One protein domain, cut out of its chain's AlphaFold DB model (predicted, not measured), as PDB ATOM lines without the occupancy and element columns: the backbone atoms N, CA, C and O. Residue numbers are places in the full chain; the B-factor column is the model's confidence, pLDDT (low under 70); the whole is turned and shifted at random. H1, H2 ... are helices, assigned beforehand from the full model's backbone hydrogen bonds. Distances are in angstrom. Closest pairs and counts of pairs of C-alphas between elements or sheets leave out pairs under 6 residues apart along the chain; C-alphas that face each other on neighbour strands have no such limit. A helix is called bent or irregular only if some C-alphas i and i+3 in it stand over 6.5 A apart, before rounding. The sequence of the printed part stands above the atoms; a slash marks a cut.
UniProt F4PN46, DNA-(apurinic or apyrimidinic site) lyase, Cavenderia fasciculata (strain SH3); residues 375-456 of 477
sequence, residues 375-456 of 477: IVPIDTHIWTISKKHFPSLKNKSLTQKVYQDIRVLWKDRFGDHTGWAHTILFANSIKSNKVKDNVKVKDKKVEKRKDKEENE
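AT A GLANCE: This is residues 375 to 456 of the 477 residues of the protein "DNA-(apurinic or apyrimidinic site) lyase" of Cavenderia fasciculata (strain SH3) (UniProt F4PN46). A small helical body of H1, arm H2a and the nearer part of arm H2b, from which residues 434 to 456 of H2b stick out as a long arm. The 82 printed residues hold two named helices, H1 then H2, all helix; the whole is extended, radius of gyration of the C-alphas 18.6 A, spanning 62 by 26 by 17 A.

HOW THE PARTS SIT: H2, residues 400 to 456, was assigned as one helix by its hydrogen bonds but is bent, C-alphas 413 and 416 being 9.6 A apart. Its arms H2a, residues 400 to 413, and H2b, residues 416 to 456, touch only at the corner, only just, with 3 pairs of C-alphas within 8 A, the closest Lys 411 and Thr 418 at 5.5 A. They are only just about perpendicular, at 72 degrees. H2b is irregular, C-alphas 416 and 419 being 8.1 A apart. H1, residues 380 to 389, touches residues 422 to 430 of H2b alone, about perpendicular at 78 degrees; the closest C-alphas, His 381 and Ser 429, are 6.4 A apart. H1 and H2a are close but not clearly touching, Ser 386 and Ile 406 having the closest C-alphas, 7.1 A. Every O i to N i+4 pair is within hydrogen-bond range in H1, 9 of 10 in H2a and 35 of 37 in H2b.

IN THESE COORDINATES: H1, 14.4 A, begins at C-alpha 380 (51.431, -5.291, 37.004). H2a is 20.6 A long; H2b, 62.9 A, ends at C-alpha 456 (64.128, -45.981, 28.485).

THE WHOLE: The printed part has no cut, and the H1 to H2 link is short. Residues 433 to 456 have pLDDT under 70.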
ATOM      1  N   ILE A 375      45.522   6.311  48.504       94.75
ATOM      2  CA  ILE A 375      46.075   6.050  47.172       94.75
ATOM      3  C   ILE A 375      46.555   4.614  47.019       94.75
ATOM      4  O   ILE A 375      46.820   3.902  47.987       94.75
ATOM      5  N   VAL A 376      46.691   4.195  45.761       95.44
ATOM      6  CA  VAL A 376      47.072   2.836  45.383       95.44
ATOM      7  C   VAL A 376      48.242   2.885  44.396       95.44
ATOM      8  O   VAL A 376      48.069   3.397  43.289       95.44
ATOM      9  N   PRO A 377      49.426   2.348  44.749       96.50
ATOM     10  CA  PRO A 377      50.505   2.124  43.794       96.50
ATOM     11  C   PRO A 377      50.110   1.035  42.788       96.50
ATOM     12  O   PRO A 377      49.859  -0.105  43.171       96.50
ATOM     13  N   ILE A 378      50.082   1.355  41.495       96.00
ATOM     14  CA  ILE A 378      49.633   0.416  40.459       96.00
ATOM     15  C   ILE A 378      50.847  -0.173  39.747       96.00
ATOM     16  O   ILE A 378      51.511   0.480  38.940       96.00
ATOM     17  N   ASP A 379      51.128  -1.435  40.045       93.00
ATOM     18  CA  ASP A 379      52.063  -2.266  39.298       93.00
ATOM     19  C   ASP A 379      51.319  -3.272  38.402       93.00
ATOM     20  O   ASP A 379      50.109  -3.179  38.194       93.00
ATOM     21  N   THR A 380      52.032  -4.256  37.854       91.38
ATOM     22  CA  THR A 380      51.431  -5.291  37.004       91.38
ATOM     23  C   THR A 380      50.420  -6.170  37.748       91.38
ATOM     24  O   THR A 380      49.428  -6.595  37.147       91.38
ATOM     25  N   HIS A 381      50.619  -6.425  39.045       92.62
ATOM     26  CA  HIS A 381      49.704  -7.217  39.865       92.62
ATOM     27  C   HIS A 381      48.403  -6.459  40.110       92.62
ATOM     28  O   HIS A 381      47.322  -6.990  39.849       92.62
ATOM     29  N   ILE A 382      48.500  -5.206  40.553       95.38
ATOM     30  CA  ILE A 382      47.335  -4.356  40.811       95.38
ATOM     31  C   ILE A 382      46.602  -4.013  39.526       95.38
ATOM     32  O   ILE A 382      45.372  -4.013  39.501       95.38
ATOM     33  N   TRP A 383      47.327  -3.805  38.431       95.50
ATOM     34  CA  TRP A 383      46.727  -3.646  37.114       95.50
ATOM     35  C   TRP A 383      45.903  -4.871  36.707       95.50
ATOM     36  O   TRP A 383      44.768  -4.728  36.254       95.50
ATOM     37  N   THR A 384      46.431  -6.077  36.931       94.50
ATOM     38  CA  THR A 384      45.725  -7.334  36.636       94.50
ATOM     39  C   THR A 384      44.457  -7.481  37.479       94.50
ATOM     40  O   THR A 384      43.398  -7.811  36.944       94.50
ATOM     41  N   ILE A 385      44.540  -7.187  38.781       95.56
ATOM     42  CA  ILE A 385      43.374  -7.177  39.679       95.56
ATOM     43  C   ILE A 385      42.349  -6.149  39.187       95.56
ATOM     44  O   ILE A 385      41.172  -6.466  39.035       95.56
ATOM     45  N   SER A 386      42.795  -4.942  38.849       96.19
ATOM     46  CA  SER A 386      41.915  -3.868  38.385       96.19
ATOM     47  C   SER A 386      41.193  -4.256  37.092       96.19
ATOM     48  O   SER A 386      39.973  -4.139  37.014       96.19
ATOM     49  N   LYS A 387      41.893  -4.816  36.095       95.06
ATOM     50  CA  LYS A 387      41.261  -5.306  34.856       95.06
ATOM     51  C   LYS A 387      40.205  -6.380  35.090       95.06
ATOM     52  O   LYS A 387      39.218  -6.433  34.359       95.06
ATOM     53  N   LYS A 388      40.429  -7.255  36.073       94.69
ATOM     54  CA  LYS A 388      39.494  -8.328  36.422       94.69
ATOM     55  C   LYS A 388      38.191  -7.766  36.995       94.69
ATOM     56  O   LYS A 388      37.125  -8.271  36.659       94.69
ATOM     57  N   HIS A 389      38.285  -6.745  37.843       94.94
ATOM     58  CA  HIS A 389      37.153  -6.249  38.627       94.94
ATOM     59  C   HIS A 389      36.467  -5.007  38.041       94.94
ATOM     60  O   HIS A 389      35.335  -4.722  38.417       94.94
ATOM     61  N   PHE A 390      37.098  -4.310  37.091       94.38
ATOM     62  CA  PHE A 390      36.534  -3.128  36.436       94.38
ATOM     63  C   PHE A 390      36.409  -3.345  34.918       94.38
ATOM     64  O   PHE A 390      37.399  -3.229  34.185       94.38
ATOM     65  N   PRO A 391      35.193  -3.625  34.404       91.75
ATOM     66  CA  PRO A 391      34.960  -3.864  32.978       91.75
ATOM     67  C   PRO A 391      35.439  -2.729  32.062       91.75
ATOM     68  O   PRO A 391      35.900  -2.994  30.951       91.75
ATOM     69  N   SER A 392      35.418  -1.484  32.553       92.12
ATOM     70  CA  SER A 392      35.898  -0.281  31.857       92.12
ATOM     71  C   SER A 392      37.396  -0.309  31.503       92.12
ATOM     72  O   SER A 392      37.855   0.523  30.716       92.12
ATOM     73  N   LEU A 393      38.164  -1.262  32.048       92.31
ATOM     74  CA  LEU A 393      39.612  -1.391  31.855       92.31
ATOM     75  C   LEU A 393      40.028  -2.538  30.916       92.31
ATOM     76  O   LEU A 393      41.204  -2.599  30.545       92.31
ATOM     77  N   LYS A 394      39.114  -3.439  30.508       85.50
ATOM     78  CA  LYS A 394      39.447  -4.689  29.780       85.50
ATOM     79  C   LYS A 394      40.376  -4.455  28.576       85.50
ATOM     80  O   LYS A 394      41.459  -5.043  28.512       85.50
ATOM     81  N   ASN A 395      40.019  -3.505  27.712       89.31
ATOM     82  CA  ASN A 395      40.738  -3.202  26.466       89.31
ATOM     83  C   ASN A 395      41.657  -1.973  26.556       89.31
ATOM     84  O   ASN A 395      42.144  -1.488  25.540       89.31
ATOM     85  N   LYS A 396      41.896  -1.446  27.762       91.06
ATOM     86  CA  LYS A 396      42.772  -0.286  27.955       91.06
ATOM     87  C   LYS A 396      44.224  -0.715  28.188       91.06
ATOM     88  O   LYS A 396      44.498  -1.806  28.705       91.06
ATOM     89  N   SER A 397      45.148   0.170  27.825       90.69
ATOM     90  CA  SER A 397      46.546   0.150  28.260       90.69
ATOM     91  C   SER A 397      46.729   1.057  29.482       90.69
ATOM     92  O   SER A 397      45.923   1.960  29.726       90.69
ATOM     93  N   LEU A 398      47.781   0.813  30.268       91.12
ATOM     94  CA  LEU A 398      48.082   1.595  31.468       91.12
ATOM     95  C   LEU A 398      48.740   2.933  31.083       91.12
ATOM     96  O   LEU A 398      49.950   3.110  31.192       91.12
ATOM     97  N   THR A 399      47.929   3.858  30.575       92.44
ATOM     98  CA  THR A 399      48.315   5.260  30.350       92.44
ATOM     99  C   THR A 399      48.239   6.048  31.657       92.44
ATOM    100  O   THR A 399      47.646   5.576  32.625       92.44
ATOM    101  N   GLN A 400      48.772   7.274  31.682       88.69
ATOM    102  CA  GLN A 400      48.625   8.153  32.845       88.69
ATOM    103  C   GLN A 400      47.146   8.355  33.203       88.69
ATOM    104  O   GLN A 400      46.754   8.051  34.313       88.69
ATOM    105  N   LYS A 401      46.279   8.725  32.254       91.75
ATOM    106  CA  LYS A 401      44.847   8.894  32.555       91.75
ATOM    107  C   LYS A 401      44.215   7.638  33.170       91.75
ATOM    108  O   LYS A 401      43.530   7.735  34.178       91.75
ATOM    109  N   VAL A 402      44.517   6.459  32.624       93.81
ATOM    110  CA  VAL A 402      44.012   5.185  33.163       93.81
ATOM    111  C   VAL A 402      44.569   4.888  34.556       93.81
ATOM    112  O   VAL A 402      43.858   4.340  35.391       93.81
ATOM    113  N   TYR A 403      45.818   5.261  34.828       94.12
ATOM    114  CA  TYR A 403      46.423   5.145  36.152       94.12
ATOM    115  C   TYR A 403      45.636   5.974  37.185       94.12
ATOM    116  O   TYR A 403      45.287   5.464  38.249       94.12
ATOM    117  N   GLN A 404      45.304   7.225  36.856       91.88
ATOM    118  CA  GLN A 404      44.454   8.089  37.682       91.88
ATOM    119  C   GLN A 404      43.037   7.513  37.849       91.88
ATOM    120  O   GLN A 404      42.558   7.446  38.979       91.88
ATOM    121  N   ASP A 405      42.406   7.033  36.770       93.62
ATOM    122  CA  ASP A 405      41.071   6.416  36.823       93.62
ATOM    123  C   ASP A 405      41.045   5.231  37.810       93.62
ATOM    124  O   ASP A 405      40.121   5.102  38.609       93.62
ATOM    125  N   ILE A 406      42.073   4.374  37.802       95.38
ATOM    126  CA  ILE A 406      42.169   3.235  38.729       95.38
ATOM    127  C   ILE A 406      42.269   3.707  40.181       95.38
ATOM    128  O   ILE A 406      41.642   3.098  41.043       95.38
ATOM    129  N   ARG A 407      43.025   4.776  40.476       93.38
ATOM    130  CA  ARG A 407      43.109   5.304  41.850       93.38
ATOM    131  C   ARG A 407      41.732   5.710  42.371       93.38
ATOM    132  O   ARG A 407      41.392   5.332  43.486       93.38
ATOM    133  N   VAL A 408      40.954   6.422  41.552       93.75
ATOM    134  CA  VAL A 408      39.579   6.821  41.892       93.75
ATOM    135  C   VAL A 408      38.717   5.581  42.108       93.75
ATOM    136  O   VAL A 408      38.175   5.402  43.188       93.75
ATOM    137  N   LEU A 409      38.717   4.641  41.157       95.06
ATOM    138  CA  LEU A 409      37.940   3.400  41.260       95.06
ATOM    139  C   LEU A 409      38.247   2.573  42.518       95.06
ATOM    140  O   LEU A 409      37.359   1.901  43.031       95.06
ATOM    141  N   TRP A 410      39.492   2.566  42.995       96.12
ATOM    142  CA  TRP A 410      39.860   1.887  44.240       96.12
ATOM    143  C   TRP A 410      39.463   2.692  45.482       96.12
ATOM    144  O   TRP A 410      38.919   2.116  46.427       96.12
ATOM    145  N   LYS A 411      39.688   4.011  45.473       94.00
ATOM    146  CA  LYS A 411      39.284   4.906  46.564       94.00
ATOM    147  C   LYS A 411      37.767   4.881  46.770       94.00
ATOM    148  O   LYS A 411      37.330   4.723  47.902       94.00
ATOM    149  N   ASP A 412      36.981   4.866  45.697       92.06
ATOM    150  CA  ASP A 412      35.517   4.728  45.733       92.06
ATOM    151  C   ASP A 412      35.039   3.395  46.341       92.06
ATOM    152  O   ASP A 412      33.845   3.202  46.552       92.06
ATOM    153  N   ARG A 413      35.929   2.415  46.552       92.12
ATOM    154  CA  ARG A 413      35.587   1.090  47.108       92.12
ATOM    155  C   ARG A 413      36.077   0.872  48.526       92.12
ATOM    156  O   ARG A 413      35.490   0.069  49.246       92.12
ATOM    157  N   PHE A 414      37.174   1.522  48.899       94.25
ATOM    158  CA  PHE A 414      37.849   1.296  50.179       94.25
ATOM    159  C   PHE A 414      38.076   2.585  50.990       94.25
ATOM    160  O   PHE A 414      38.650   2.536  52.082       94.25
ATOM    161  N   GLY A 415      37.645   3.734  50.467       93.25
ATOM    162  CA  GLY A 415      37.721   5.039  51.114       93.25
ATOM    163  C   GLY A 415      39.149   5.521  51.385       93.25
ATOM    164  O   GLY A 415      40.112   5.160  50.704       93.25
ATOM    165  N   ASP A 416      39.284   6.330  52.437       94.12
ATOM    166  CA  ASP A 416      40.518   7.046  52.807       94.12
ATOM    167  C   ASP A 416      41.701   6.142  53.187       94.12
ATOM    168  O   ASP A 416      42.829   6.614  53.309       94.12
ATOM    169  N   HIS A 417      41.464   4.843  53.376       95.88
ATOM    170  CA  HIS A 417      42.506   3.866  53.687       95.88
ATOM    171  C   HIS A 417      42.661   2.806  52.586       95.88
ATOM    172  O   HIS A 417      43.177   1.714  52.840       95.88
ATOM    173  N   THR A 418      42.256   3.112  51.346       96.44
ATOM    174  CA  THR A 418      42.362   2.178  50.212       96.44
ATOM    175  C   THR A 418      43.766   1.607  50.001       96.44
ATOM    176  O   THR A 418      43.895   0.472  49.539       96.44
ATOM    177  N   GLY A 419      44.828   2.333  50.350       96.81
ATOM    178  CA  GLY A 419      46.206   1.857  50.241       96.81
ATOM    179  C   GLY A 419      46.521   0.675  51.168       96.81
ATOM    180  O   GLY A 419      47.344  -0.189  50.842       96.81
ATOM    181  N   TRP A 420      45.818   0.573  52.298       95.69
ATOM    182  CA  TRP A 420      45.922  -0.573  53.200       95.69
ATOM    183  C   TRP A 420      45.191  -1.792  52.628       95.69
ATOM    184  O   TRP A 420      45.788  -2.867  52.554       95.69
ATOM    185  N   ALA A 421      43.958  -1.620  52.135       95.69
ATOM    186  CA  ALA A 421      43.210  -2.684  51.455       95.69
ATOM    187  C   ALA A 421      43.978  -3.229  50.235       95.69
ATOM    188  O   ALA A 421      44.115  -4.442  50.049       95.69
ATOM    189  N   HIS A 422      44.579  -2.323  49.456       95.31
ATOM    190  CA  HIS A 422      45.520  -2.640  48.385       95.31
ATOM    191  C   HIS A 422      46.628  -3.592  48.841       95.31
ATOM    192  O   HIS A 422      46.904  -4.576  48.157       95.31
ATOM    193  N   THR A 423      47.232  -3.348  50.002       94.50
ATOM    194  CA  THR A 423      48.351  -4.161  50.495       94.50
ATOM    195  C   THR A 423      47.935  -5.621  50.733       94.50
ATOM    196  O   THR A 423      48.710  -6.539  50.456       94.50
ATOM    197  N   ILE A 424      46.691  -5.861  51.161       95.38
ATOM    198  CA  ILE A 424      46.131  -7.208  51.334       95.38
ATOM    199  C   ILE A 424      45.965  -7.918  49.984       95.38
ATOM    200  O   ILE A 424      46.451  -9.037  49.793       95.38
ATOM    201  N   LEU A 425      45.321  -7.252  49.024       95.44
ATOM    202  CA  LEU A 425      45.077  -7.801  47.687       95.44
ATOM    203  C   LEU A 425      46.388  -8.036  46.915       95.44
ATOM    204  O   LEU A 425      46.547  -9.056  46.237       95.44
ATOM    205  N   PHE A 426      47.363  -7.143  47.086       93.56
ATOM    206  CA  PHE A 426      48.719  -7.287  46.566       93.56
ATOM    207  C   PHE A 426      49.426  -8.526  47.132       93.56
ATOM    208  O   PHE A 426      49.924  -9.364  46.373       93.56
ATOM    209  N   ALA A 427      49.427  -8.686  48.461       91.94
ATOM    210  CA  ALA A 427      50.061  -9.820  49.127       91.94
ATOM    211  C   ALA A 427      49.457 -11.161  48.672       91.94
ATOM    212  O   ALA A 427      50.190 -12.134  48.451       91.94
ATOM    213  N   ASN A 428      48.138 -11.204  48.459       92.88
ATOM    214  CA  ASN A 428      47.469 -12.367  47.886       92.88
ATOM    215  C   ASN A 428      47.950 -12.676  46.460       92.88
ATOM    216  O   ASN A 428      48.306 -13.818  46.168       92.88
ATOM    217  N   SER A 429      48.045 -11.662  45.595       89.31
ATOM    218  CA  SER A 429      48.503 -11.819  44.207       89.31
ATOM    219  C   SER A 429      49.911 -12.421  44.109       89.31
ATOM    220  O   SER A 429      50.147 -13.345  43.325       89.31
ATOM    221  N   ILE A 430      50.841 -11.979  44.967       86.12
ATOM    222  CA  ILE A 430      52.191 -12.562  45.041       86.12
ATOM    223  C   ILE A 430      52.136 -14.026  45.491       86.12
ATOM    224  O   ILE A 430      52.816 -14.879  44.911       86.12
ATOM    225  N   LYS A 431      51.347 -14.336  46.529       82.94
ATOM    226  CA  LYS A 431      51.216 -15.703  47.059       82.94
ATOM    227  C   LYS A 431      50.666 -16.653  45.994       82.94
ATOM    228  O   LYS A 431      51.243 -17.718  45.783       82.94
ATOM    229  N   SER A 432      49.602 -16.261  45.293       74.62
ATOM    230  CA  SER A 432      48.998 -17.066  44.227       74.62
ATOM    231  C   SER A 432      49.956 -17.316  43.061       74.62
ATOM    232  O   SER A 432      49.985 -18.429  42.538       74.62
ATOM    233  N   ASN A 433      50.778 -16.334  42.678       68.25
ATOM    234  CA  ASN A 433      51.764 -16.526  41.610       68.25
ATOM    235  C   ASN A 433      52.879 -17.495  42.016       68.25
ATOM    236  O   ASN A 433      53.196 -18.385  41.236       68.25
ATOM    237  N   LYS A 434      53.383 -17.431  43.257       66.12
ATOM    238  CA  LYS A 434      54.350 -18.429  43.757       66.12
ATOM    239  C   LYS A 434      53.791 -19.853  43.721       66.12
ATOM    240  O   LYS A 434      54.518 -20.786  43.401       66.12
ATOM    241  N   VAL A 435      52.506 -20.028  44.039       64.19
ATOM    242  CA  VAL A 435      51.844 -21.340  43.937       64.19
ATOM    243  C   VAL A 435      51.763 -21.789  42.477       64.19
ATOM    244  O   VAL A 435      52.153 -22.913  42.182       64.19
ATOM    245  N   LYS A 436      51.337 -20.915  41.558       56.41
ATOM    246  CA  LYS A 436      51.270 -21.226  40.118       56.41
ATOM    247  C   LYS A 436      52.636 -21.572  39.528       56.41
ATOM    248  O   LYS A 436      52.729 -22.529  38.767       56.41
ATOM    249  N   ASP A 437      53.684 -20.839  39.890       52.59
ATOM    250  CA  ASP A 437      55.047 -21.112  39.430       52.59
ATOM    251  C   ASP A 437      55.550 -22.457  39.970       52.59
ATOM    252  O   ASP A 437      56.113 -23.251  39.220       52.59
ATOM    253  N   ASN A 438      55.269 -22.776  41.239       47.16
ATOM    254  CA  ASN A 438      55.626 -24.067  41.830       47.16
ATOM    255  C   ASN A 438      54.866 -25.245  41.202       47.16
ATOM    256  O   ASN A 438      55.447 -26.316  41.051       47.16
ATOM    257  N   VAL A 439      53.591 -25.062  40.836       59.38
ATOM    258  CA  VAL A 439      52.798 -26.074  40.119       59.38
ATOM    259  C   VAL A 439      53.367 -26.284  38.715       59.38
ATOM    260  O   VAL A 439      53.748 -27.400  38.394       59.38
ATOM    261  N   LYS A 440      53.617 -25.212  37.948       50.44
ATOM    262  CA  LYS A 440      54.247 -25.304  36.616       50.44
ATOM    263  C   LYS A 440      55.624 -25.975  36.634       50.44
ATOM    264  O   LYS A 440      55.977 -26.685  35.699       50.44
ATOM    265  N   VAL A 441      56.434 -25.734  37.668       61.44
ATOM    266  CA  VAL A 441      57.744 -26.390  37.828       61.44
ATOM    267  C   VAL A 441      57.591 -27.875  38.164       61.44
ATOM    268  O   VAL A 441      58.423 -28.675  37.738       61.44
ATOM    269  N   LYS A 442      56.547 -28.257  38.913       55.34
ATOM    270  CA  LYS A 442      56.223 -29.665  39.173       55.34
ATOM    271  C   LYS A 442      55.712 -30.354  37.910       55.34
ATOM    272  O   LYS A 442      56.244 -31.408  37.590       55.34
ATOM    273  N   ASP A 443      54.810 -29.727  37.161       59.38
ATOM    274  CA  ASP A 443      54.265 -30.276  35.912       59.38
ATOM    275  C   ASP A 443      55.383 -30.519  34.884       59.38
ATOM    276  O   ASP A 443      55.538 -31.635  34.398       59.38
ATOM    277  N   LYS A 444      56.290 -29.547  34.691       54.47
ATOM    278  CA  LYS A 444      57.476 -29.711  33.826       54.47
ATOM    279  C   LYS A 444      58.453 -30.798  34.288       54.47
ATOM    280  O   LYS A 444      59.219 -31.318  33.482       54.47
ATOM    281  N   LYS A 445      58.508 -31.095  35.591       57.09
ATOM    282  CA  LYS A 445      59.328 -32.195  36.131       57.09
ATOM    283  C   LYS A 445      58.654 -33.554  35.960       57.09
ATOM    284  O   LYS A 445      59.370 -34.545  35.905       57.09
ATOM    285  N   VAL A 446      57.323 -33.595  35.923       64.25
ATOM    286  CA  VAL A 446      56.547 -34.813  35.662       64.25
ATOM    287  C   VAL A 446      56.589 -35.152  34.173       64.25
ATOM    288  O   VAL A 446      56.880 -36.296  33.855       64.25
ATOM    289  N   GLU A 447      56.428 -34.171  33.278       59.28
ATOM    290  CA  GLU A 447      56.622 -34.357  31.825       59.28
ATOM    291  C   GLU A 447      58.028 -34.887  31.517       59.28
ATOM    292  O   GLU A 447      58.162 -35.958  30.948       59.28
ATOM    293  N   LYS A 448      59.085 -34.258  32.055       52.34
ATOM    294  CA  LYS A 448      60.466 -34.748  31.882       52.34
ATOM    295  C   LYS A 448      60.751 -36.145  32.440       52.34
ATOM    296  O   LYS A 448      61.789 -36.706  32.108       52.34
ATOM    297  N   ARG A 449      59.935 -36.650  33.372       63.72
ATOM    298  CA  ARG A 449      60.073 -38.022  33.883       63.72
ATOM    299  C   ARG A 449      59.382 -39.013  32.958       63.72
ATOM    300  O   ARG A 449      59.986 -40.033  32.679       63.72
ATOM    301  N   LYS A 450      58.207 -38.657  32.433       58.19
ATOM    302  CA  LYS A 450      57.504 -39.456  31.425       58.19
ATOM    303  C   LYS A 450      58.303 -39.577  30.134       58.19
ATOM    304  O   LYS A 450      58.531 -40.690  29.697       58.19
ATOM    305  N   ASP A 451      58.856 -38.472  29.633       55.34
ATOM    306  CA  ASP A 451      59.715 -38.506  28.442       55.34
ATOM    307  C   ASP A 451      60.966 -39.379  28.662       55.34
ATOM    308  O   ASP A 451      61.536 -39.908  27.719       55.34
ATOM    309  N   LYS A 452      61.449 -39.507  29.907       58.84
ATOM    310  CA  LYS A 452      62.628 -40.327  30.222       58.84
ATOM    311  C   LYS A 452      62.277 -41.804  30.400       58.84
ATOM    312  O   LYS A 452      63.099 -42.634  30.051       58.84
ATOM    313  N   GLU A 453      61.093 -42.101  30.932       61.69
ATOM    314  CA  GLU A 453      60.554 -43.462  31.036       61.69
ATOM    315  C   GLU A 453      60.179 -44.008  29.645       61.69
ATOM    316  O   GLU A 453      60.542 -45.134  29.346       61.69
ATOM    317  N   GLU A 454      59.588 -43.194  28.758       58.97
ATOM    318  CA  GLU A 454      59.286 -43.593  27.369       58.97
ATOM    319  C   GLU A 454      60.562 -43.851  26.544       58.97
ATOM    320  O   GLU A 454      60.633 -44.848  25.837       58.97
ATOM    321  N   ASN A 455      61.608 -43.022  26.684       55.78
ATOM    322  CA  ASN A 455      62.889 -43.280  26.002       55.78
ATOM    323  C   ASN A 455      63.627 -44.511  26.569       55.78
ATOM    324  O   ASN A 455      64.295 -45.213  25.821       55.78
ATOM    325  N   GLU A 456      63.533 -44.776  27.881       59.25
ATOM    326  CA  GLU A 456      64.128 -45.981  28.485       59.25
ATOM    327  C   GLU A 456      63.373 -47.260  28.078       59.25
ATOM    328  O   GLU A 456      63.997 -48.312  27.995       59.25
TER     329      GLU A 456